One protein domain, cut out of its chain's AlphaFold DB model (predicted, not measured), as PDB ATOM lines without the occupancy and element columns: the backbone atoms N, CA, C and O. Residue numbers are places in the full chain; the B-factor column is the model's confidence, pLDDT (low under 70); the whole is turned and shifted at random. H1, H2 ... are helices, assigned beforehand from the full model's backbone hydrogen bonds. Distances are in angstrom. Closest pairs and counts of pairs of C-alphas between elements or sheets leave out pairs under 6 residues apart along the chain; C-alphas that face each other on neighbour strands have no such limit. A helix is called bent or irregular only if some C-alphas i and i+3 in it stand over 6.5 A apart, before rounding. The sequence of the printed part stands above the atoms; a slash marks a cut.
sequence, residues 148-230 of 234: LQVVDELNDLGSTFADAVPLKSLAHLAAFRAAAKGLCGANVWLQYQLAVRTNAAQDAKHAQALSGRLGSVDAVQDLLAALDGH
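This is residues 148 to 230 of the 234 residues of an uncharacterized protein of Bifidobacterium thermophilum (UniProt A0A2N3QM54). Three helices, H2, H3 and H5, stand side by side in a row with H3 in the middle, and two more, H1 and H4, cover one side of that row: H4 packs on H3 and H5, while H1 crosses H2 at the other end. H3, H4 and H5 make a small three-helix bundle, up and down, each helix running against the one before it in the chain; H2 folds back beside H3 with rather few contacts, and a gap separates H1 from H4. The printed part has 83 residues with five named helices, H1 to H5 in order along the chain, and no named strand, and its class is all helix. The whole is compact, with a radius of gyration of the C-alphas of 12.3 A, and elongated in outline, spanning 40 by 26 by 18 A.

The longest helix is H3, residues 186 to 201, with 22.3 A from first to last C-alpha; it begins with C-alpha 186 at (-46.299, 10.447, -53.142). Before it in the chain comes H2, residues 167 to 179, which is 18.3 A long. H1, residues 148 to 161, is 19.6 A long and begins with C-alpha 148 at (-40.540, -4.470, -42.219). After H3 come H4, residues 204 to 214, with 14.9 A, and H5, residues 218 to 228, with 15.5 A. H5 ends with C-alpha 228 at (-50.766, 31.326, -40.970). No helix is bent or irregular.

H3 is the hub and touches three other helices, H2, H4 and H5. H3 and H4 form a helical hairpin at a shallow tilt of 27 degrees, running opposite ways; their closest C-alphas, those of Ala 195 and Ala 207, are 5.1 A apart. H3 touches H5 with residues 191 to 196 alone, and the closest C-alphas are those of Tyr 192 and Val 220, at 6.2 A. These two helices run the same way at a shallow tilt of 20 degrees. H4 and H5 form a second hairpin, opposite ways at a shallow tilt of 15 degrees, with the C-alphas of Ala 204 and Asp 228 closest at 6.6 A. H2 and H3 are a hairpin as well: they run opposite ways at a shallow tilt of 12 degrees, and they touch with 6 pairs of C-alphas within 8 A, the closest being Leu 173 and Leu 190 at 7.1 A. H1 touches H2 at a steep tilt of 52 degrees, opposite ways; the C-alphas of Leu 154 and Ala 174 are their closest, 4.9 A apart. H1 is apart from H3, H4 and H5, and H2 is apart from H4 and H5. Every O i to N i+4 pair is within hydrogen-bond range in H1, H2, H3 and H5, and 6 of 7 are in H4.

The two C-alphas farthest apart are those of Leu 148 and His 230, the first and last printed residues, at 40.6 A. The printed part has no cut. The links from H1 to H2, from H3 to H4 and from H4 to H5 are tight; the link from H2 to H3, with 6 residues, is short but not tight, and no link is long. The centre of H3 lies 3.4 A from the mean of the C-alphas, the nearest of the five, and that of H5 is the farthest at 13.4 A. The mean pLDDT of the printed part is 79.5, and the model's confidence is under 70 at residues 211 to 219 and 228 to 230.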
ATOM      1  N   LEU A 148     -41.971  -4.775 -42.088       87.06
ATOM      2  CA  LEU A 148     -40.540  -4.470 -42.219       87.06
ATOM      3  C   LEU A 148     -40.320  -3.194 -43.032       87.06
ATOM      4  O   LEU A 148     -39.560  -2.329 -42.615       87.06
ATOM      5  N   GLN A 149     -41.050  -3.035 -44.139       86.12
ATOM      6  CA  GLN A 149     -40.971  -1.817 -44.946       86.12
ATOM      7  C   GLN A 149     -41.436  -0.597 -44.148       86.12
ATOM      8  O   GLN A 149     -40.793   0.440 -44.211       86.12
ATOM      9  N   VAL A 150     -42.513  -0.715 -43.366       87.31
ATOM     10  CA  VAL A 150     -42.987   0.391 -42.518       87.31
ATOM     11  C   VAL A 150     -41.940   0.780 -41.470       87.31
ATOM     12  O   VAL A 150     -41.721   1.966 -41.250       87.31
ATOM     13  N   VAL A 151     -41.271  -0.194 -40.845       89.81
ATOM     14  CA  VAL A 151     -40.203   0.068 -39.865       89.81
ATOM     15  C   VAL A 151     -38.996   0.744 -40.518       89.81
ATOM     16  O   VAL A 151     -38.465   1.698 -39.953       89.81
ATOM     17  N   ASP A 152     -38.592   0.310 -41.711       89.69
ATOM     18  CA  ASP A 152     -37.493   0.940 -42.452       89.69
ATOM     19  C   ASP A 152     -37.819   2.399 -42.807       89.69
ATOM     20  O   ASP A 152     -37.012   3.296 -42.556       89.69
ATOM     21  N   GLU A 153     -39.026   2.657 -43.324       89.75
ATOM     22  CA  GLU A 153     -39.478   4.020 -43.634       89.75
ATOM     23  C   GLU A 153     -39.622   4.873 -42.357       89.75
ATOM     24  O   GLU A 153     -39.352   6.074 -42.386       89.75
ATOM     25  N   LEU A 154     -39.993   4.276 -41.215       90.44
ATOM     26  CA  LEU A 154     -40.046   4.965 -39.921       90.44
ATOM     27  C   LEU A 154     -38.653   5.340 -39.418       90.44
ATOM     28  O   LEU A 154     -38.480   6.442 -38.908       90.44
ATOM     29  N   ASN A 155     -37.661   4.463 -39.566       90.44
ATOM     30  CA  ASN A 155     -36.280   4.772 -39.191       90.44
ATOM     31  C   ASN A 155     -35.722   5.922 -40.040       90.44
ATOM     32  O   ASN A 155     -35.096   6.836 -39.502       90.44
ATOM     33  N   ASP A 156     -36.001   5.915 -41.346       88.69
ATOM     34  CA  ASP A 156     -35.592   6.983 -42.262       88.69
ATOM     35  C   ASP A 156     -36.248   8.325 -41.887       88.69
ATOM     36  O   ASP A 156     -35.561   9.326 -41.655       88.69
ATOM     37  N   LEU A 157     -37.575   8.335 -41.712       85.88
ATOM     38  CA  LEU A 157     -38.313   9.531 -41.295       85.88
ATOM     39  C   LEU A 157     -37.917  10.002 -39.893       85.88
ATOM     40  O   LEU A 157     -37.768  11.201 -39.679       85.88
ATOM     41  N   GLY A 158     -37.720   9.085 -38.948       85.38
ATOM     42  CA  GLY A 158     -37.305   9.381 -37.579       85.38
ATOM     43  C   GLY A 158     -35.924  10.022 -37.521       85.38
ATOM     44  O   GLY A 158     -35.742  11.013 -36.821       85.38
ATOM     45  N   SER A 159     -34.969   9.530 -38.313       84.81
ATOM     46  CA  SER A 159     -33.631  10.130 -38.386       84.81
ATOM     47  C   SER A 159     -33.650  11.573 -38.902       84.81
ATOM     48  O   SER A 159     -32.801  12.379 -38.524       84.81
ATOM     49  N   THR A 160     -34.644  11.906 -39.729       80.38
ATOM     50  CA  THR A 160     -34.744  13.215 -40.375       80.38
ATOM     51  C   THR A 160     -35.672  14.169 -39.623       80.38
ATOM     52  O   THR A 160     -35.390  15.356 -39.586       80.38
ATOM     53  N   PHE A 161     -36.765  13.707 -39.018       82.19
ATOM     54  CA  PHE A 161     -37.856  14.584 -38.566       82.19
ATOM     55  C   PHE A 161     -38.316  14.353 -37.122       82.19
ATOM     56  O   PHE A 161     -39.338  14.910 -36.722       82.19
ATOM     57  N   ALA A 162     -37.596  13.554 -36.325       79.81
ATOM     58  CA  ALA A 162     -37.963  13.302 -34.925       79.81
ATOM     59  C   ALA A 162     -37.997  14.568 -34.049       79.81
ATOM     60  O   ALA A 162     -38.674  14.581 -33.024       79.81
ATOM     61  N   ASP A 163     -37.283  15.623 -34.442       80.62
ATOM     62  CA  ASP A 163     -37.282  16.939 -33.801       80.62
ATOM     63  C   ASP A 163     -38.487  17.809 -34.193       80.62
ATOM     64  O   ASP A 163     -38.851  18.726 -33.460       80.62
ATOM     65  N   ALA A 164     -39.116  17.525 -35.336       77.19
ATOM     66  CA  ALA A 164     -40.155  18.360 -35.937       77.19
ATOM     67  C   ALA A 164     -41.578  17.801 -35.786       77.19
ATOM     68  O   ALA A 164     -42.550  18.558 -35.830       77.19
ATOM     69  N   VAL A 165     -41.726  16.479 -35.665       80.31
ATOM     70  CA  VAL A 165     -43.028  15.798 -35.665       80.31
ATOM     71  C   VAL A 165     -43.041  14.684 -34.610       80.31
ATOM     72  O   VAL A 165     -42.074  13.926 -34.519       80.31
ATOM     73  N   PRO A 166     -44.134  14.514 -33.839       81.25
ATOM     74  CA  PRO A 166     -44.250  13.420 -32.878       81.25
ATOM     75  C   PRO A 166     -44.059  12.037 -33.518       81.25
ATOM     76  O   PRO A 166     -44.577  11.762 -34.602       81.25
ATOM     77  N   LEU A 167     -43.392  11.121 -32.806       82.12
ATOM     78  CA  LEU A 167     -43.075   9.772 -33.305       82.12
ATOM     79  C   LEU A 167     -44.315   8.989 -33.772       82.12
ATOM     80  O   LEU A 167     -44.262   8.281 -34.774       82.12
ATOM     81  N   LYS A 168     -45.446   9.139 -33.073       82.25
ATOM     82  CA  LYS A 168     -46.725   8.519 -33.457       82.25
ATOM     83  C   LYS A 168     -47.196   8.997 -34.834       82.25
ATOM     84  O   LYS A 168     -47.591   8.186 -35.669       82.25
ATOM     85  N   SER A 169     -47.089  10.297 -35.086       81.94
ATOM     86  CA  SER A 169     -47.372  10.887 -36.389       81.94
ATOM     87  C   SER A 169     -46.420  10.342 -37.459       81.94
ATOM     88  O   SER A 169     -46.869   9.945 -38.531       81.94
ATOM     89  N   LEU A 170     -45.120  10.239 -37.157       86.56
ATOM     90  CA  LEU A 170     -44.132   9.664 -38.077       86.56
ATOM     91  C   LEU A 170     -44.418   8.196 -38.415       86.56
ATOM     92  O   LEU A 170     -44.236   7.805 -39.564       86.56
ATOM     93  N   ALA A 171     -44.921   7.398 -37.469       87.31
ATOM     94  CA  ALA A 171     -45.315   6.011 -37.724       87.31
ATOM     95  C   ALA A 171     -46.445   5.917 -38.763       87.31
ATOM     96  O   ALA A 171     -46.395   5.084 -39.670       87.31
ATOM     97  N   HIS A 172     -47.430   6.814 -38.682       87.69
ATOM     98  CA  HIS A 172     -48.498   6.899 -39.676       87.69
ATOM     99  C   HIS A 172     -47.973   7.330 -41.055       87.69
ATOM    100  O   HIS A 172     -48.336   6.750 -42.079       87.69
ATOM    101  N   LEU A 173     -47.061   8.307 -41.094       89.12
ATOM    102  CA  LEU A 173     -46.435   8.763 -42.339       89.12
ATOM    103  C   LEU A 173     -45.507   7.714 -42.961       89.12
ATOM    104  O   LEU A 173     -45.423   7.626 -44.186       89.12
ATOM    105  N   ALA A 174     -44.858   6.885 -42.146       89.50
ATOM    106  CA  ALA A 174     -44.079   5.745 -42.610       89.50
ATOM    107  C   ALA A 174     -44.974   4.697 -43.282       89.50
ATOM    108  O   ALA A 174     -44.649   4.215 -44.368       89.50
ATOM    109  N   ALA A 175     -46.141   4.403 -42.697       89.19
ATOM    110  CA  ALA A 175     -47.136   3.527 -43.314       89.19
ATOM    111  C   ALA A 175     -47.655   4.099 -44.644       89.19
ATOM    112  O   ALA A 175     -47.742   3.372 -45.635       89.19
ATOM    113  N   PHE A 176     -47.909   5.412 -44.706       89.75
ATOM    114  CA  PHE A 176     -48.228   6.104 -45.956       89.75
ATOM    115  C   PHE A 176     -47.115   5.959 -47.003       89.75
ATOM    116  O   PHE A 176     -47.384   5.553 -48.134       89.75
ATOM    117  N   ARG A 177     -45.862   6.239 -46.638       89.12
ATOM    118  CA  ARG A 177     -44.719   6.171 -47.557       89.12
ATOM    119  C   ARG A 177     -44.479   4.752 -48.071       89.12
ATOM    120  O   ARG A 177     -44.213   4.580 -49.259       89.12
ATOM    121  N   ALA A 178     -44.656   3.746 -47.218       88.31
ATOM    122  CA  ALA A 178     -44.619   2.343 -47.615       88.31
ATOM    123  C   ALA A 178     -45.756   1.998 -48.597       88.31
ATOM    124  O   ALA A 178     -45.501   1.380 -49.631       88.31
ATOM    125  N   ALA A 179     -46.989   2.453 -48.339       85.88
ATOM    126  CA  ALA A 179     -48.142   2.215 -49.219       85.88
ATOM    127  C   ALA A 179     -48.021   2.925 -50.579       85.88
ATOM    128  O   ALA A 179     -48.513   2.425 -51.594       85.88
ATOM    129  N   ALA A 180     -47.387   4.097 -50.596       85.06
ATOM    130  CA  ALA A 180     -47.262   4.963 -51.762       85.06
ATOM    131  C   ALA A 180     -45.931   4.791 -52.519       85.06
ATOM    132  O   ALA A 180     -45.658   5.525 -53.475       85.06
ATOM    133  N   LYS A 181     -45.093   3.831 -52.115       83.62
ATOM    134  CA  LYS A 181     -43.750   3.633 -52.666       83.62
ATOM    135  C   LYS A 181     -43.786   3.428 -54.184       83.62
ATOM    136  O   LYS A 181     -44.510   2.582 -54.699       83.62
ATOM    137  N   GLY A 182     -42.984   4.215 -54.902       78.19
ATOM    138  CA  GLY A 182     -42.896   4.165 -56.367       78.19
ATOM    139  C   GLY A 182     -44.039   4.864 -57.113       78.19
ATOM    140  O   GLY A 182     -44.040   4.860 -58.344       78.19
ATOM    141  N   LEU A 183     -44.993   5.488 -56.412       80.81
ATOM    142  CA  LEU A 183     -46.051   6.276 -57.041       80.81
ATOM    143  C   LEU A 183     -45.617   7.731 -57.248       80.81
ATOM    144  O   LEU A 183     -45.121   8.404 -56.345       80.81
ATOM    145  N   CYS A 184     -45.861   8.239 -58.456       78.75
ATOM    146  CA  CYS A 184     -45.649   9.647 -58.776       78.75
ATOM    147  C   CYS A 184     -46.573  10.531 -57.921       78.75
ATOM    148  O   CYS A 184     -47.775  10.278 -57.853       78.75
ATOM    149  N   GLY A 185     -46.014  11.562 -57.278       78.75
ATOM    150  CA  GLY A 185     -46.748  12.486 -56.404       78.75
ATOM    151  C   GLY A 185     -46.786  12.098 -54.920       78.75
ATOM    152  O   GLY A 185     -47.149  12.940 -54.102       78.75
ATOM    153  N   ALA A 186     -46.339  10.892 -54.543       83.38
ATOM    154  CA  ALA A 186     -46.299  10.447 -53.142       83.38
ATOM    155  C   ALA A 186     -45.473  11.382 -52.239       83.38
ATOM    156  O   ALA A 186     -45.873  11.676 -51.115       83.38
ATOM    157  N   ASN A 187     -44.351  11.897 -52.749       83.44
ATOM    158  CA  ASN A 187     -43.505  12.833 -52.006       83.44
ATOM    159  C   ASN A 187     -44.209  14.168 -51.749       83.44
ATOM    160  O   ASN A 187     -44.102  14.696 -50.650       83.44
ATOM    161  N   VAL A 188     -44.970  14.685 -52.719       81.50
ATOM    162  CA  VAL A 188     -45.746  15.923 -52.540       81.50
ATOM    163  C   VAL A 188     -46.801  15.717 -51.453       81.50
ATOM    164  O   VAL A 188     -46.920  16.520 -50.539       81.50
ATOM    165  N   TRP A 189     -47.506  14.584 -51.482       86.56
ATOM    166  CA  TRP A 189     -48.471  14.227 -50.441       86.56
ATOM    167  C   TRP A 189     -47.833  14.113 -49.055       86.56
ATOM    168  O   TRP A 189     -48.398  14.616 -48.084       86.56
ATOM    169  N   LEU A 190     -46.652  13.494 -48.963       87.06
ATOM    170  CA  LEU A 190     -45.890  13.400 -47.718       87.06
ATOM    171  C   LEU A 190     -45.517  14.788 -47.186       87.06
ATOM    172  O   LEU A 190     -45.686  15.050 -45.999       87.06
ATOM    173  N   GLN A 191     -45.039  15.677 -48.058       84.88
ATOM    174  CA  GLN A 191     -44.677  17.046 -47.694       84.88
ATOM    175  C   GLN A 191     -45.874  17.832 -47.157       84.88
ATOM    176  O   GLN A 191     -45.733  18.530 -46.159       84.88
ATOM    177  N   TYR A 192     -47.052  17.665 -47.763       84.25
ATOM    178  CA  TYR A 192     -48.299  18.235 -47.254       84.25
ATOM    179  C   TYR A 192     -48.614  17.744 -45.841       84.25
ATOM    180  O   TYR A 192     -48.881  18.557 -44.956       84.25
ATOM    181  N   GLN A 193     -48.531  16.428 -45.599       87.38
ATOM    182  CA  GLN A 193     -48.785  15.896 -44.257       87.38
ATOM    183  C   GLN A 193     -47.796  16.460 -43.236       87.38
ATOM    184  O   GLN A 193     -48.193  16.844 -42.138       87.38
ATOM    185  N   LEU A 194     -46.512  16.494 -43.593       85.69
ATOM    186  CA  LEU A 194     -45.442  16.973 -42.728       85.69
ATOM    187  C   LEU A 194     -45.609  18.459 -42.396       85.69
ATOM    188  O   LEU A 194     -45.539  18.820 -41.227       85.69
ATOM    189  N   ALA A 195     -45.906  19.299 -43.388       83.19
ATOM    190  CA  ALA A 195     -46.121  20.730 -43.195       83.19
ATOM    191  C   ALA A 195     -47.263  21.008 -42.206       83.19
ATOM    192  O   ALA A 195     -47.085  21.759 -41.247       83.19
ATOM    193  N   VAL A 196     -48.413  20.351 -42.382       81.88
ATOM    194  CA  VAL A 196     -49.565  20.551 -41.493       81.88
ATOM    195  C   VAL A 196     -49.295  19.992 -40.095       81.88
ATOM    196  O   VAL A 196     -49.605  20.648 -39.104       81.88
ATOM    197  N   ARG A 197     -48.690  18.799 -39.991       83.81
ATOM    198  CA  ARG A 197     -48.379  18.162 -38.698       83.81
ATOM    199  C   ARG A 197     -47.342  18.952 -37.904       83.81
ATOM    200  O   ARG A 197     -47.507  19.100 -36.698       83.81
ATOM    201  N   THR A 198     -46.315  19.498 -38.554       81.38
ATOM    202  CA  THR A 198     -45.337  20.373 -37.891       81.38
ATOM    203  C   THR A 198     -45.962  21.701 -37.482       81.38
ATOM    204  O   THR A 198     -45.706  22.154 -36.370       81.38
ATOM    205  N   ASN A 199     -46.826  22.289 -38.316       80.25
ATOM    206  CA  ASN A 199     -47.538  23.512 -37.949       80.25
ATOM    207  C   ASN A 199     -48.432  23.307 -36.714       80.25
ATOM    208  O   ASN A 199     -48.419  24.126 -35.803       80.25
ATOM    209  N   ALA A 200     -49.163  22.190 -36.657       77.69
ATOM    210  CA  ALA A 200     -50.018  21.854 -35.520       77.69
ATOM    211  C   ALA A 200     -49.225  21.511 -34.243       77.69
ATOM    212  O   ALA A 200     -49.672  21.825 -33.143       77.69
ATOM    213  N   ALA A 201     -48.066  20.857 -34.369       76.94
ATOM    214  CA  ALA A 201     -47.261  20.439 -33.220       76.94
ATOM    215  C   ALA A 201     -46.367  21.553 -32.648       76.94
ATOM    216  O   ALA A 201     -46.018  21.499 -31.468       76.94
ATOM    217  N   GLN A 202     -45.945  22.508 -33.478       78.62
ATOM    218  CA  GLN A 202     -44.979  23.544 -33.112       78.62
ATOM    219  C   GLN A 202     -45.514  24.929 -33.481       78.62
ATOM    220  O   GLN A 202     -46.141  25.578 -32.648       78.62
ATOM    221  N   ASP A 203     -45.246  25.376 -34.708       77.81
ATOM    222  CA  ASP A 203     -45.770  26.596 -35.317       77.81
ATOM    223  C   ASP A 203     -45.415  26.625 -36.820       77.81
ATOM    224  O   ASP A 203     -44.708  25.753 -37.348       77.81
ATOM    225  N   ALA A 204     -45.858  27.670 -37.515       77.00
ATOM    226  CA  ALA A 204     -45.612  27.820 -38.940       77.00
ATOM    227  C   ALA A 204     -44.152  28.112 -39.302       77.00
ATOM    228  O   ALA A 204     -43.713  27.741 -40.391       77.00
ATOM    229  N   LYS A 205     -43.357  28.718 -38.409       79.38
ATOM    230  CA  LYS A 205     -41.929  28.972 -38.671       79.38
ATOM    231  C   LYS A 205     -41.163  27.659 -38.753       79.38
ATOM    232  O   LYS A 205     -40.325  27.490 -39.639       79.38
ATOM    233  N   HIS A 206     -41.476  26.718 -37.868       79.81
ATOM    234  CA  HIS A 206     -40.890  25.382 -37.889       79.81
ATOM    235  C   HIS A 206     -41.352  24.597 -39.120       79.81
ATOM    236  O   HIS A 206     -40.541  23.925 -39.760       79.81
ATOM    237  N   ALA A 207     -42.616  24.743 -39.525       80.00
ATOM    238  CA  ALA A 207     -43.131  24.112 -40.738       80.00
ATOM    239  C   ALA A 207     -42.503  24.691 -42.028       80.00
ATOM    240  O   ALA A 207     -42.149  23.941 -42.941       80.00
ATOM    241  N   GLN A 208     -42.265  26.004 -42.088       76.50
ATOM    242  CA  GLN A 208     -41.530  26.658 -43.180       76.50
ATOM    243  C   GLN A 208     -40.063  26.205 -43.227       76.50
ATOM    244  O   GLN A 208     -39.550  25.876 -44.298       76.50
ATOM    245  N   ALA A 209     -39.396  26.109 -42.072       76.88
ATOM    246  CA  ALA A 209     -38.035  25.578 -41.986       76.88
ATOM    247  C   ALA A 209     -37.957  24.114 -42.460       76.88
ATOM    248  O   ALA A 209     -36.994  23.721 -43.125       76.88
ATOM    249  N   LEU A 210     -38.994  23.315 -42.183       76.44
ATOM    250  CA  LEU A 210     -39.125  21.939 -42.656       76.44
ATOM    251  C   LEU A 210     -39.280  21.854 -44.179       76.44
ATOM    252  O   LEU A 210     -38.669  20.989 -44.805       76.44
ATOM    253  N   SER A 211     -40.051  22.763 -44.787       67.69
ATOM    254  CA  SER A 211     -40.209  22.842 -46.248       67.69
ATOM    255  C   SER A 211     -38.850  23.002 -46.947       67.69
ATOM    256  O   SER A 211     -38.568  22.322 -47.935       67.69
ATOM    257  N   GLY A 212     -37.942  23.792 -46.360       63.59
ATOM    258  CA  GLY A 212     -36.561  23.926 -46.834       63.59
ATOM    259  C   GLY A 212     -35.745  22.623 -46.788       63.59
ATOM    260  O   GLY A 212     -34.885  22.415 -47.639       63.59
ATOM    261  N   ARG A 213     -36.039  21.719 -45.842       68.31
ATOM    262  CA  ARG A 213     -35.393  20.394 -45.706       68.31
ATOM    263  C   ARG A 213     -35.983  19.351 -46.658       68.31
ATOM    264  O   ARG A 213     -35.302  18.399 -47.026       68.31
ATOM    265  N   LEU A 214     -37.245  19.527 -47.037       61.84
ATOM    266  CA  LEU A 214     -38.017  18.607 -47.869       61.84
ATOM    267  C   LEU A 214     -37.884  18.874 -49.377       61.84
ATOM    268  O   LEU A 214     -38.288  18.026 -50.174       61.84
ATOM    269  N   GLY A 215     -37.313  20.020 -49.761       57.97
ATOM    270  CA  GLY A 215     -37.308  20.539 -51.127       57.97
ATOM    271  C   GLY A 215     -38.521  21.440 -51.364       57.97
ATOM    272  O   GLY A 215     -39.655  21.039 -51.116       57.97
ATOM    273  N   SER A 216     -38.275  22.666 -51.832       54.31
ATOM    274  CA  SER A 216     -39.311  23.686 -52.035       54.31
ATOM    275  C   SER A 216     -40.339  23.228 -53.073       54.31
ATOM    276  O   SER A 216     -40.000  23.046 -54.242       54.31
ATOM    277  N   VAL A 217     -41.592  23.091 -52.645       63.00
ATOM    278  CA  VAL A 217     -42.755  22.961 -53.525       63.00
ATOM    279  C   VAL A 217     -43.637  24.174 -53.285       63.00
ATOM    280  O   VAL A 217     -44.083  24.378 -52.157       63.00
ATOM    281  N   ASP A 218     -43.899  24.953 -54.337       69.62
ATOM    282  CA  ASP A 218     -44.686  26.196 -54.278       69.62
ATOM    283  C   ASP A 218     -46.024  25.986 -53.545       69.62
ATOM    284  O   ASP A 218     -46.384  26.735 -52.643       69.62
ATOM    285  N   ALA A 219     -46.689  24.858 -53.810       68.31
ATOM    286  CA  ALA A 219     -47.971  24.521 -53.197       68.31
ATOM    287  C   ALA A 219     -47.910  24.279 -51.670       68.31
ATOM    288  O   ALA A 219     -48.886  24.515 -50.963       68.31
ATOM    289  N   VAL A 220     -46.762  23.842 -51.132       71.62
ATOM    290  CA  VAL A 220     -46.568  23.702 -49.676       71.62
ATOM    291  C   VAL A 220     -46.390  25.075 -49.028       71.62
ATOM    292  O   VAL A 220     -46.842  25.281 -47.906       71.62
ATOM    293  N   GLN A 221     -45.761  26.026 -49.722       73.00
ATOM    294  CA  GLN A 221     -45.633  27.399 -49.228       73.00
ATOM    295  C   GLN A 221     -46.989  28.107 -49.210       73.00
ATOM    296  O   GLN A 221     -47.332  28.725 -48.203       73.00
ATOM    297  N   ASP A 222     -47.789  27.936 -50.265       74.31
ATOM    298  CA  ASP A 222     -49.159  28.456 -50.326       74.31
ATOM    299  C   ASP A 222     -50.036  27.870 -49.205       74.31
ATOM    300  O   ASP A 222     -50.770  28.601 -48.536       74.31
ATOM    301  N   LEU A 223     -49.907  26.564 -48.934       74.81
ATOM    302  CA  LEU A 223     -50.586  25.903 -47.816       74.81
ATOM    303  C   LEU A 223     -50.180  26.499 -46.462       74.81
ATOM    304  O   LEU A 223     -51.037  26.761 -45.621       74.81
ATOM    305  N   LEU A 224     -48.882  26.718 -46.238       75.50
ATOM    306  CA  LEU A 224     -48.383  27.306 -44.993       75.50
ATOM    307  C   LEU A 224     -48.875  28.746 -44.809       75.50
ATOM    308  O   LEU A 224     -49.283  29.105 -43.709       75.50
ATOM    309  N   ALA A 225     -48.932  29.539 -45.880       76.69
ATOM    310  CA  ALA A 225     -49.519  30.877 -45.837       76.69
ATOM    311  C   ALA A 225     -51.022  30.839 -45.495       76.69
ATOM    312  O   ALA A 225     -51.500  31.655 -44.704       76.69
ATOM    313  N   ALA A 226     -51.765  29.871 -46.043       71.12
ATOM    314  CA  ALA A 226     -53.177  29.670 -45.725       71.12
ATOM    315  C   ALA A 226     -53.406  29.225 -44.267       71.12
ATOM    316  O   ALA A 226     -54.421  29.580 -43.666       71.12
ATOM    317  N   LEU A 227     -52.466  28.471 -43.689       72.00
ATOM    318  CA  LEU A 227     -52.475  28.099 -42.272       72.00
ATOM    319  C   LEU A 227     -52.167  29.302 -41.359       72.00
ATOM    320  O   LEU A 227     -52.840  29.479 -40.346       72.00
ATOM    321  N   ASP A 228     -51.203  30.148 -41.738       67.81
ATOM    322  CA  ASP A 228     -50.766  31.326 -40.970       67.81
ATOM    323  C   ASP A 228     -51.787  32.471 -40.938       67.81
ATOM    324  O   ASP A 228     -51.896  33.190 -39.938       67.81
ATOM    325  N   GLY A 229     -52.558  32.650 -42.016       57.50
ATOM    326  CA  GLY A 229     -53.481  33.778 -42.197       57.50
ATOM    327  C   GLY A 229     -54.530  33.967 -41.088       57.50
ATOM    328  O   GLY A 229     -55.112  35.045 -40.980       57.50
ATOM    329  N   HIS A 230     -54.743  32.968 -40.224       46.56
ATOM    330  CA  HIS A 230     -55.706  33.017 -39.122       46.56
ATOM    331  C   HIS A 230     -55.113  33.313 -37.735       46.56
ATOM    332  O   HIS A 230     -55.874  33.636 -36.824       46.56
TER     333      HIS A 230